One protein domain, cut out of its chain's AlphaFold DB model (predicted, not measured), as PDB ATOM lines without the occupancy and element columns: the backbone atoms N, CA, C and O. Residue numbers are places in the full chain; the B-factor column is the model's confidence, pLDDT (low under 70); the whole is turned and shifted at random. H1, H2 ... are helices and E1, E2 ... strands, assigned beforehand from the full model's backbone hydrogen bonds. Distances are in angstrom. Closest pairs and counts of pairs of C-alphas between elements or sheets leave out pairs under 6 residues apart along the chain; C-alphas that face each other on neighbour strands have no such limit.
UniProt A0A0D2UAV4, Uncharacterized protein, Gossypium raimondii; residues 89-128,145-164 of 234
ATOM      1  N   ALA A  89     383.085 157.900 325.978       82.88
ATOM      2  CA  ALA A  89     382.419 158.083 327.268       82.88
ATOM      3  C   ALA A  89     381.791 159.481 327.368       82.88
ATOM      4  O   ALA A  89     380.598 159.609 327.633       82.88
ATOM      5  N   ARG A  90     382.557 160.526 327.025       84.56
ATOM      6  CA  ARG A  90     382.052 161.907 326.972       84.56
ATOM      7  C   ARG A  90     380.922 162.089 325.964       84.56
ATOM      8  O   ARG A  90     380.011 162.871 326.215       84.56
ATOM      9  N   GLN A  91     380.969 161.386 324.832       87.62
ATOM     10  CA  GLN A  91     379.869 161.410 323.873       87.62
ATOM     11  C   GLN A  91     378.591 160.819 324.479       87.62
ATOM     12  O   GLN A  91     377.534 161.432 324.363       87.62
ATOM     13  N   LEU A  92     378.682 159.666 325.147       91.06
ATOM     14  CA  LEU A  92     377.533 159.050 325.814       91.06
ATOM     15  C   LEU A  92     376.966 159.949 326.915       91.06
ATOM     16  O   LEU A  92     375.751 160.103 327.002       91.06
ATOM     17  N   ASP A  93     377.827 160.574 327.719       92.75
ATOM     18  CA  ASP A  93     377.402 161.517 328.755       92.75
ATOM     19  C   ASP A  93     376.679 162.724 328.154       92.75
ATOM     20  O   ASP A  93     375.631 163.131 328.655       92.75
ATOM     21  N   TRP A  94     377.192 163.262 327.045       92.88
ATOM     22  CA  TRP A  94     376.540 164.346 326.320       92.88
ATOM     23  C   TRP A  94     375.188 163.919 325.737       92.88
ATOM     24  O   TRP A  94     374.210 164.646 325.875       92.88
ATOM     25  N   GLU A  95     375.096 162.726 325.147       92.56
ATOM     26  CA  GLU A  95     373.831 162.192 324.634       92.56
ATOM     27  C   GLU A  95     372.811 161.963 325.760       92.56
ATOM     28  O   GLU A  95     371.631 162.263 325.592       92.56
ATOM     29  N   ASN A  96     373.246 161.465 326.918       93.31
ATOM     30  CA  ASN A  96     372.386 161.292 328.088       93.31
ATOM     31  C   ASN A  96     371.912 162.641 328.641       93.31
ATOM     32  O   ASN A  96     370.739 162.787 328.985       93.31
ATOM     33  N   LEU A  97     372.802 163.636 328.697       93.12
ATOM     34  CA  LEU A  97     372.452 164.994 329.098       93.12
ATOM     35  C   LEU A  97     371.425 165.597 328.136       93.12
ATOM     36  O   LEU A  97     370.398 166.091 328.587       93.12
ATOM     37  N   GLN A  98     371.661 165.487 326.830       93.06
ATOM     38  CA  GLN A  98     370.750 165.985 325.807       93.06
ATOM     39  C   GLN A  98     369.366 165.336 325.939       93.06
ATOM     40  O   GLN A  98     368.356 166.032 325.982       93.06
ATOM     41  N   GLN A  99     369.316 164.013 326.106       90.25
ATOM     42  CA  GLN A  99     368.055 163.296 326.292       90.25
ATOM     43  C   GLN A  99     367.337 163.661 327.591       90.25
ATOM     44  O   GLN A  99     366.119 163.814 327.592       90.25
ATOM     45  N   SER A 100     368.062 163.779 328.704       91.94
ATOM     46  CA  SER A 100     367.447 164.199 329.966       91.94
ATOM     47  C   SER A 100     366.914 165.630 329.892       91.94
ATOM     48  O   SER A 100     365.820 165.872 330.390       91.94
ATOM     49  N   SER A 101     367.625 166.543 329.219       91.50
ATOM     50  CA  SER A 101     367.159 167.912 328.970       91.50
ATOM     51  C   SER A 101     365.876 167.916 328.151       91.50
ATOM     52  O   SER A 101     364.905 168.538 328.561       91.50
ATOM     53  N   GLU A 102     365.835 167.161 327.051       89.25
ATOM     54  CA  GLU A 102     364.632 167.028 326.226       89.25
ATOM     55  C   GLU A 102     363.450 166.509 327.054       89.25
ATOM     56  O   GLU A 102     362.371 167.087 327.003       89.25
ATOM     57  N   ILE A 103     363.650 165.470 327.878       88.56
ATOM     58  CA  ILE A 103     362.596 164.942 328.762       88.56
ATOM     59  C   ILE A 103     362.108 166.012 329.748       88.56
ATOM     60  O   ILE A 103     360.902 166.142 329.955       88.56
ATOM     61  N   ILE A 104     363.018 166.773 330.358       90.69
ATOM     62  CA  ILE A 104     362.664 167.845 331.297       90.69
ATOM     63  C   ILE A 104     361.868 168.944 330.588       90.69
ATOM     64  O   ILE A 104     360.879 169.419 331.146       90.69
ATOM     65  N   ASP A 105     362.244 169.311 329.364       88.94
ATOM     66  CA  ASP A 105     361.531 170.312 328.569       88.94
ATOM     67  C   ASP A 105     360.110 169.837 328.227       88.94
ATOM     68  O   ASP A 105     359.153 170.603 328.365       88.94
ATOM     69  N   VAL A 106     359.939 168.554 327.875       85.81
ATOM     70  CA  VAL A 106     358.613 167.945 327.657       85.81
ATOM     71  C   VAL A 106     357.764 168.012 328.922       85.81
ATOM     72  O   VAL A 106     356.636 168.498 328.880       85.81
ATOM     73  N   LEU A 107     358.299 167.549 330.055       86.62
ATOM     74  CA  LEU A 107     357.573 167.558 331.326       86.62
ATOM     75  C   LEU A 107     357.208 168.983 331.745       86.62
ATOM     76  O   LEU A 107     356.086 169.222 332.179       86.62
ATOM     77  N   SER A 108     358.121 169.936 331.568       85.81
ATOM     78  CA  SER A 108     357.878 171.348 331.874       85.81
ATOM     79  C   SER A 108     356.780 171.933 330.987       85.81
ATOM     80  O   SER A 108     355.922 172.661 331.481       85.81
ATOM     81  N   THR A 109     356.763 171.570 329.701       86.38
ATOM     82  CA  THR A 109     355.701 171.964 328.765       86.38
ATOM     83  C   THR A 109     354.354 171.396 329.216       86.38
ATOM     84  O   THR A 109     353.402 172.156 329.370       86.38
ATOM     85  N   ILE A 110     354.290 170.104 329.554       83.81
ATOM     86  CA  ILE A 110     353.069 169.459 330.067       83.81
ATOM     87  C   ILE A 110     352.581 170.138 331.344       83.81
ATOM     88  O   ILE A 110     351.415 170.495 331.429       83.81
ATOM     89  N   HIS A 111     353.458 170.352 332.326       82.19
ATOM     90  CA  HIS A 111     353.084 171.009 333.578       82.19
ATOM     91  C   HIS A 111     352.667 172.475 333.380       82.19
ATOM     92  O   HIS A 111     351.932 173.009 334.206       82.19
ATOM     93  N   SER A 112     353.114 173.137 332.308       82.75
ATOM     94  CA  SER A 112     352.664 174.493 331.974       82.75
ATOM     95  C   SER A 112     351.280 174.520 331.319       82.75
ATOM     96  O   SER A 112     350.502 175.433 331.585       82.75
ATOM     97  N   GLU A 113     350.968 173.517 330.494       80.75
ATOM     98  CA  GLU A 113     349.690 173.413 329.782       80.75
ATOM     99  C   GLU A 113     348.601 172.766 330.646       80.75
ATOM    100  O   GLU A 113     347.454 173.204 330.619       80.75
ATOM    101  N   VAL A 114     348.968 171.766 331.452       80.94
ATOM    102  CA  VAL A 114     348.094 171.021 332.368       80.94
ATOM    103  C   VAL A 114     348.720 171.035 333.770       80.94
ATOM    104  O   VAL A 114     349.368 170.069 334.187       80.94
ATOM    105  N   PRO A 115     348.534 172.119 334.547       78.19
ATOM    106  CA  PRO A 115     349.173 172.286 335.856       78.19
ATOM    107  C   PRO A 115     348.863 171.173 336.868       78.19
ATOM    108  O   PRO A 115     349.659 170.927 337.774       78.19
ATOM    109  N   ARG A 116     347.718 170.494 336.711       73.62
ATOM    110  CA  ARG A 116     347.233 169.402 337.576       73.62
ATOM    111  C   ARG A 116     347.372 168.011 336.940       73.62
ATOM    112  O   ARG A 116     346.888 167.027 337.494       73.62
ATOM    113  N   GLY A 117     348.018 167.923 335.779       77.25
ATOM    114  CA  GLY A 117     348.206 166.678 335.046       77.25
ATOM    115  C   GLY A 117     349.292 165.808 335.673       77.25
ATOM    116  O   GLY A 117     350.401 166.275 335.933       77.25
ATOM    117  N   VAL A 118     348.999 164.525 335.882       80.81
ATOM    118  CA  VAL A 118     349.988 163.511 336.268       80.81
ATOM    119  C   VAL A 118     350.391 162.717 335.031       80.81
ATOM    120  O   VAL A 118     349.541 162.200 334.306       80.81
ATOM    121  N   VAL A 119     351.696 162.599 334.783       82.75
ATOM    122  CA  VAL A 119     352.233 161.849 333.640       82.75
ATOM    123  C   VAL A 119     352.422 160.377 334.019       82.75
ATOM    124  O   VAL A 119     353.230 160.055 334.891       82.75
ATOM    125  N   LEU A 120     351.711 159.473 333.338       81.06
ATOM    126  CA  LEU A 120     351.865 158.020 333.453       81.06
ATOM    127  C   LEU A 120     352.359 157.435 332.124       81.06
ATOM    128  O   LEU A 120     351.584 157.148 331.209       81.06
ATOM    129  N   GLY A 121     353.675 157.231 332.022       79.81
ATOM    130  CA  GLY A 121     354.309 156.713 330.809       79.81
ATOM    131  C   GLY A 121     354.176 157.690 329.642       79.81
ATOM    132  O   GLY A 121     354.821 158.733 329.645       79.81
ATOM    133  N   ASP A 122     353.335 157.339 328.670       74.69
ATOM    134  CA  ASP A 122     353.073 158.133 327.462       74.69
ATOM    135  C   ASP A 122     351.749 158.928 327.546       74.69
ATOM    136  O   ASP A 122     351.339 159.530 326.555       74.69
ATOM    137  N   TYR A 123     351.053 158.909 328.690       76.25
ATOM    138  CA  TYR A 123     349.752 159.563 328.878       76.25
ATOM    139  C   TYR A 123     349.813 160.644 329.964       76.25
ATOM    140  O   TYR A 123     350.506 160.480 330.970       76.25
ATOM    141  N   VAL A 124     349.051 161.726 329.780       80.81
ATOM    142  CA  VAL A 124     348.819 162.777 330.786       80.81
ATOM    143  C   VAL A 124     347.390 162.626 331.301       80.81
ATOM    144  O   VAL A 124     346.459 162.590 330.500       80.81
ATOM    145  N   ILE A 125     347.220 162.500 332.618       78.88
ATOM    146  CA  ILE A 125     345.915 162.346 333.274       78.88
ATOM    147  C   ILE A 125     345.643 163.595 334.098       78.88
ATOM    148  O   ILE A 125     346.373 163.885 335.044       78.88
ATOM    149  N   GLU A 126     344.601 164.328 333.736       79.56
ATOM    150  CA  GLU A 126     344.113 165.468 334.502       79.56
ATOM    151  C   GLU A 126     343.066 164.991 335.513       79.56
ATOM    152  O   GLU A 126     342.091 164.339 335.142       79.56
ATOM    153  N   TYR A 127     343.274 165.302 336.791       66.19
ATOM    154  CA  TYR A 127     342.251 165.136 337.822       66.19
ATOM    155  C   TYR A 127     341.581 166.500 338.033       66.19
ATOM    156  O   TYR A 127     342.212 167.425 338.552       66.19
ATOM    157  N   GLY A 128     340.333 166.644 337.579       66.25
ATOM    158  CA  GLY A 128     339.495 167.800 337.908       66.25
ATOM    159  C   GLY A 128     339.056 167.744 339.374       66.25
ATOM    160  O   GLY A 128     338.858 166.657 339.904       66.25
ATOM    161  N   TRP A 145     342.690 173.375 321.522       54.34
ATOM    162  CA  TRP A 145     343.131 172.344 320.551       54.34
ATOM    163  C   TRP A 145     344.607 172.352 320.095       54.34
ATOM    164  O   TRP A 145     345.146 171.311 319.722       54.34
ATOM    165  N   TRP A 146     345.280 173.500 320.136       49.94
ATOM    166  CA  TRP A 146     346.716 173.623 319.891       49.94
ATOM    167  C   TRP A 146     347.584 172.900 320.940       49.94
ATOM    168  O   TRP A 146     348.585 172.305 320.548       49.94
ATOM    169  N   THR A 147     347.208 172.881 322.226       57.78
ATOM    170  CA  THR A 147     347.927 172.150 323.298       57.78
ATOM    171  C   THR A 147     347.900 170.644 323.037       57.78
ATOM    172  O   THR A 147     348.932 169.979 323.063       57.78
ATOM    173  N   SER A 148     346.756 170.109 322.598       60.12
ATOM    174  CA  SER A 148     346.641 168.705 322.174       60.12
ATOM    175  C   SER A 148     347.574 168.353 321.006       60.12
ATOM    176  O   SER A 148     348.166 167.272 320.989       60.12
ATOM    177  N   CYS A 149     347.754 169.258 320.037       56.56
ATOM    178  CA  CYS A 149     348.682 169.043 318.924       56.56
ATOM    179  C   CYS A 149     350.159 169.114 319.347       56.56
ATOM    180  O   CYS A 149     350.961 168.318 318.853       56.56
ATOM    181  N   ILE A 150     350.518 170.043 320.241       62.06
ATOM    182  CA  ILE A 150     351.888 170.198 320.756       62.06
ATOM    183  C   ILE A 150     352.297 168.935 321.519       62.06
ATOM    184  O   ILE A 150     353.342 168.353 321.224       62.06
ATOM    185  N   LEU A 151     351.434 168.443 322.411       64.25
ATOM    186  CA  LEU A 151     351.681 167.216 323.162       64.25
ATOM    187  C   LEU A 151     351.888 166.012 322.229       64.25
ATOM    188  O   LEU A 151     352.887 165.303 322.363       64.25
ATOM    189  N   TYR A 152     351.028 165.809 321.223       64.62
ATOM    190  CA  TYR A 152     351.144 164.666 320.300       64.62
ATOM    191  C   TYR A 152     352.473 164.649 319.528       64.62
ATOM    192  O   TYR A 152     353.140 163.617 319.454       64.62
ATOM    193  N   GLN A 153     352.903 165.804 319.007       65.94
ATOM    194  CA  GLN A 153     354.172 165.922 318.278       65.94
ATOM    195  C   GLN A 153     355.377 165.638 319.181       65.94
ATOM    196  O   GLN A 153     356.341 164.992 318.763       65.94
ATOM    197  N   VAL A 154     355.336 166.099 320.430       66.00
ATOM    198  CA  VAL A 154     356.419 165.904 321.396       66.00
ATOM    199  C   VAL A 154     356.516 164.433 321.835       66.00
ATOM    200  O   VAL A 154     357.615 163.866 321.862       66.00
ATOM    201  N   PHE A 155     355.384 163.767 322.079       65.31
ATOM    202  CA  PHE A 155     355.354 162.341 322.429       65.31
ATOM    203  C   PHE A 155     355.745 161.423 321.261       65.31
ATOM    204  O   PHE A 155     356.454 160.434 321.471       65.31
ATOM    205  N   ASP A 156     355.371 161.754 320.023       66.25
ATOM    206  CA  ASP A 156     355.799 160.987 318.850       66.25
ATOM    207  C   ASP A 156     357.320 161.052 318.653       66.25
ATOM    208  O   ASP A 156     357.958 160.031 318.379       66.25
ATOM    209  N   ASN A 157     357.936 162.211 318.896       65.19
ATOM    210  CA  ASN A 157     359.393 162.342 318.875       65.19
ATOM    211  C   ASN A 157     360.071 161.490 319.963       65.19
ATOM    212  O   ASN A 157     361.074 160.822 319.682       65.19
ATOM    213  N   LEU A 158     359.497 161.417 321.170       63.81
ATOM    214  CA  LEU A 158     359.996 160.555 322.248       63.81
ATOM    215  C   LEU A 158     359.908 159.063 321.874       63.81
ATOM    216  O   LEU A 158     360.859 158.302 322.098       63.81
ATOM    217  N   ARG A 159     358.806 158.640 321.242       64.25
ATOM    218  CA  ARG A 159     358.616 157.267 320.742       64.25
ATOM    219  C   ARG A 159     359.604 156.920 319.633       64.25
ATOM    220  O   ARG A 159     360.211 155.845 319.655       64.25
ATOM    221  N   ILE A 160     359.818 157.832 318.687       61.22
ATOM    222  CA  ILE A 160     360.770 157.655 317.583       61.22
ATOM    223  C   ILE A 160     362.212 157.600 318.117       61.22
ATOM    224  O   ILE A 160     362.984 156.736 317.691       61.22
ATOM    225  N   SER A 161     362.567 158.451 319.084       60.50
ATOM    226  CA  SER A 161     363.883 158.467 319.742       60.50
ATOM    227  C   SER A 161     364.170 157.157 320.489       60.50
ATOM    228  O   SER A 161     365.213 156.528 320.286       60.50
ATOM    229  N   ARG A 162     363.202 156.659 321.274       59.19
ATOM    230  CA  ARG A 162     363.325 155.386 322.010       59.19
ATOM    231  C   ARG A 162     363.394 154.172 321.079       59.19
ATOM    232  O   ARG A 162     364.160 153.245 321.350       59.19
ATOM    233  N   ASN A 163     362.670 154.180 319.956       56.56
ATOM    234  CA  ASN A 163     362.695 153.079 318.986       56.56
ATOM    235  C   ASN A 163     364.026 152.961 318.225       56.56
ATOM    236  O   ASN A 163     364.421 151.847 317.881       56.56
ATOM    237  N   ARG A 164     364.771 154.057 318.019       57.69
ATOM    238  CA  ARG A 164     366.101 154.007 317.372       57.69
ATOM    239  C   ARG A 164     367.163 153.286 318.213       57.69
ATOM    240  O   ARG A 164     368.122 152.770 317.649       57.69
TER     241      ARG A 164
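This is residues 89 to 128 and 145 to 164 of the 234 residues of an uncharacterized protein of Gossypium raimondii (UniProt A0A0D2UAV4). A small two-strand hairpin, E1 and E2, sits at one end of a loose pair of helices, by the last residues of the long helix H1; the shorter helix H2 runs back the opposite way beside the latter part of H1. Residues 89 to 98 of H1 stick out beyond the body, and the outline is a rod with spans of 45 by 19 by 18 A. The printed part has 60 residues, with two named helices and two named strands in the order H1, E1, E2, H2, and the class is mostly helix. The sheet has the order E1 - E2, antiparallel, and the whole is loose, with a radius of gyration of the C-alphas of 13.1 A.

Look first at the hairpin of E1, residues 117 to 120, and E2, residues 123 to 126, antiparallel strands whose directions differ by 149 degrees. N 118 and O 125 are 2.8 A apart and N 125 and O 118 are 2.9 A apart, both within hydrogen-bond range; the C-alphas of 117 and 126, which face each other, are 4.3 A apart. Move outward to H1, residues 89 to 113: its closest C-alpha pair with E1 is that of His 111 and Gly 117, 6.7 A apart, and with E2 that of Ile 110 and Val 124, 8.0 A apart. H2, residues 145 to 164, and H1 only just touch, with 3 pairs of C-alphas within 8 A. The closest are those of Glu 113 and Thr 147, 6.8 A apart. H1 touches H2 with its residues 106 to 113 alone, and H2 touches H1 with its residues 147 to 154 alone. The two helices run opposite ways at a shallow tilt of 21 degrees. E1 and H2 are apart. In H1 and H2 every O i to N i+4 pair is within hydrogen-bond range.

Find C-alpha 117 at (348.206, 166.678, 335.046), where E1 begins; its four residues run to Leu 120, and E2 runs from Tyr 123 to Glu 126. H1 begins at C-alpha 89, at (382.419, 158.083, 327.268), and runs 36.2 A to C-alpha 113. H2 runs 29.6 A from Trp 145 and ends at C-alpha 164, at (366.101, 154.007, 317.372).

The two C-alphas farthest apart, those of Ala 89 and Gly 128, are 45.3 A apart. Residues 129 to 144 are not printed, and C-alphas 128 and 145 are 18.3 A apart across that cut, which falls in the link from E2 to H2. The links H1 to E1 and E1 to E2 are tight. The mean pLDDT of the printed part is 76.5, with residues 127 to 128 and 145 to 164 under 70; the latter are H2, whose mean is 61.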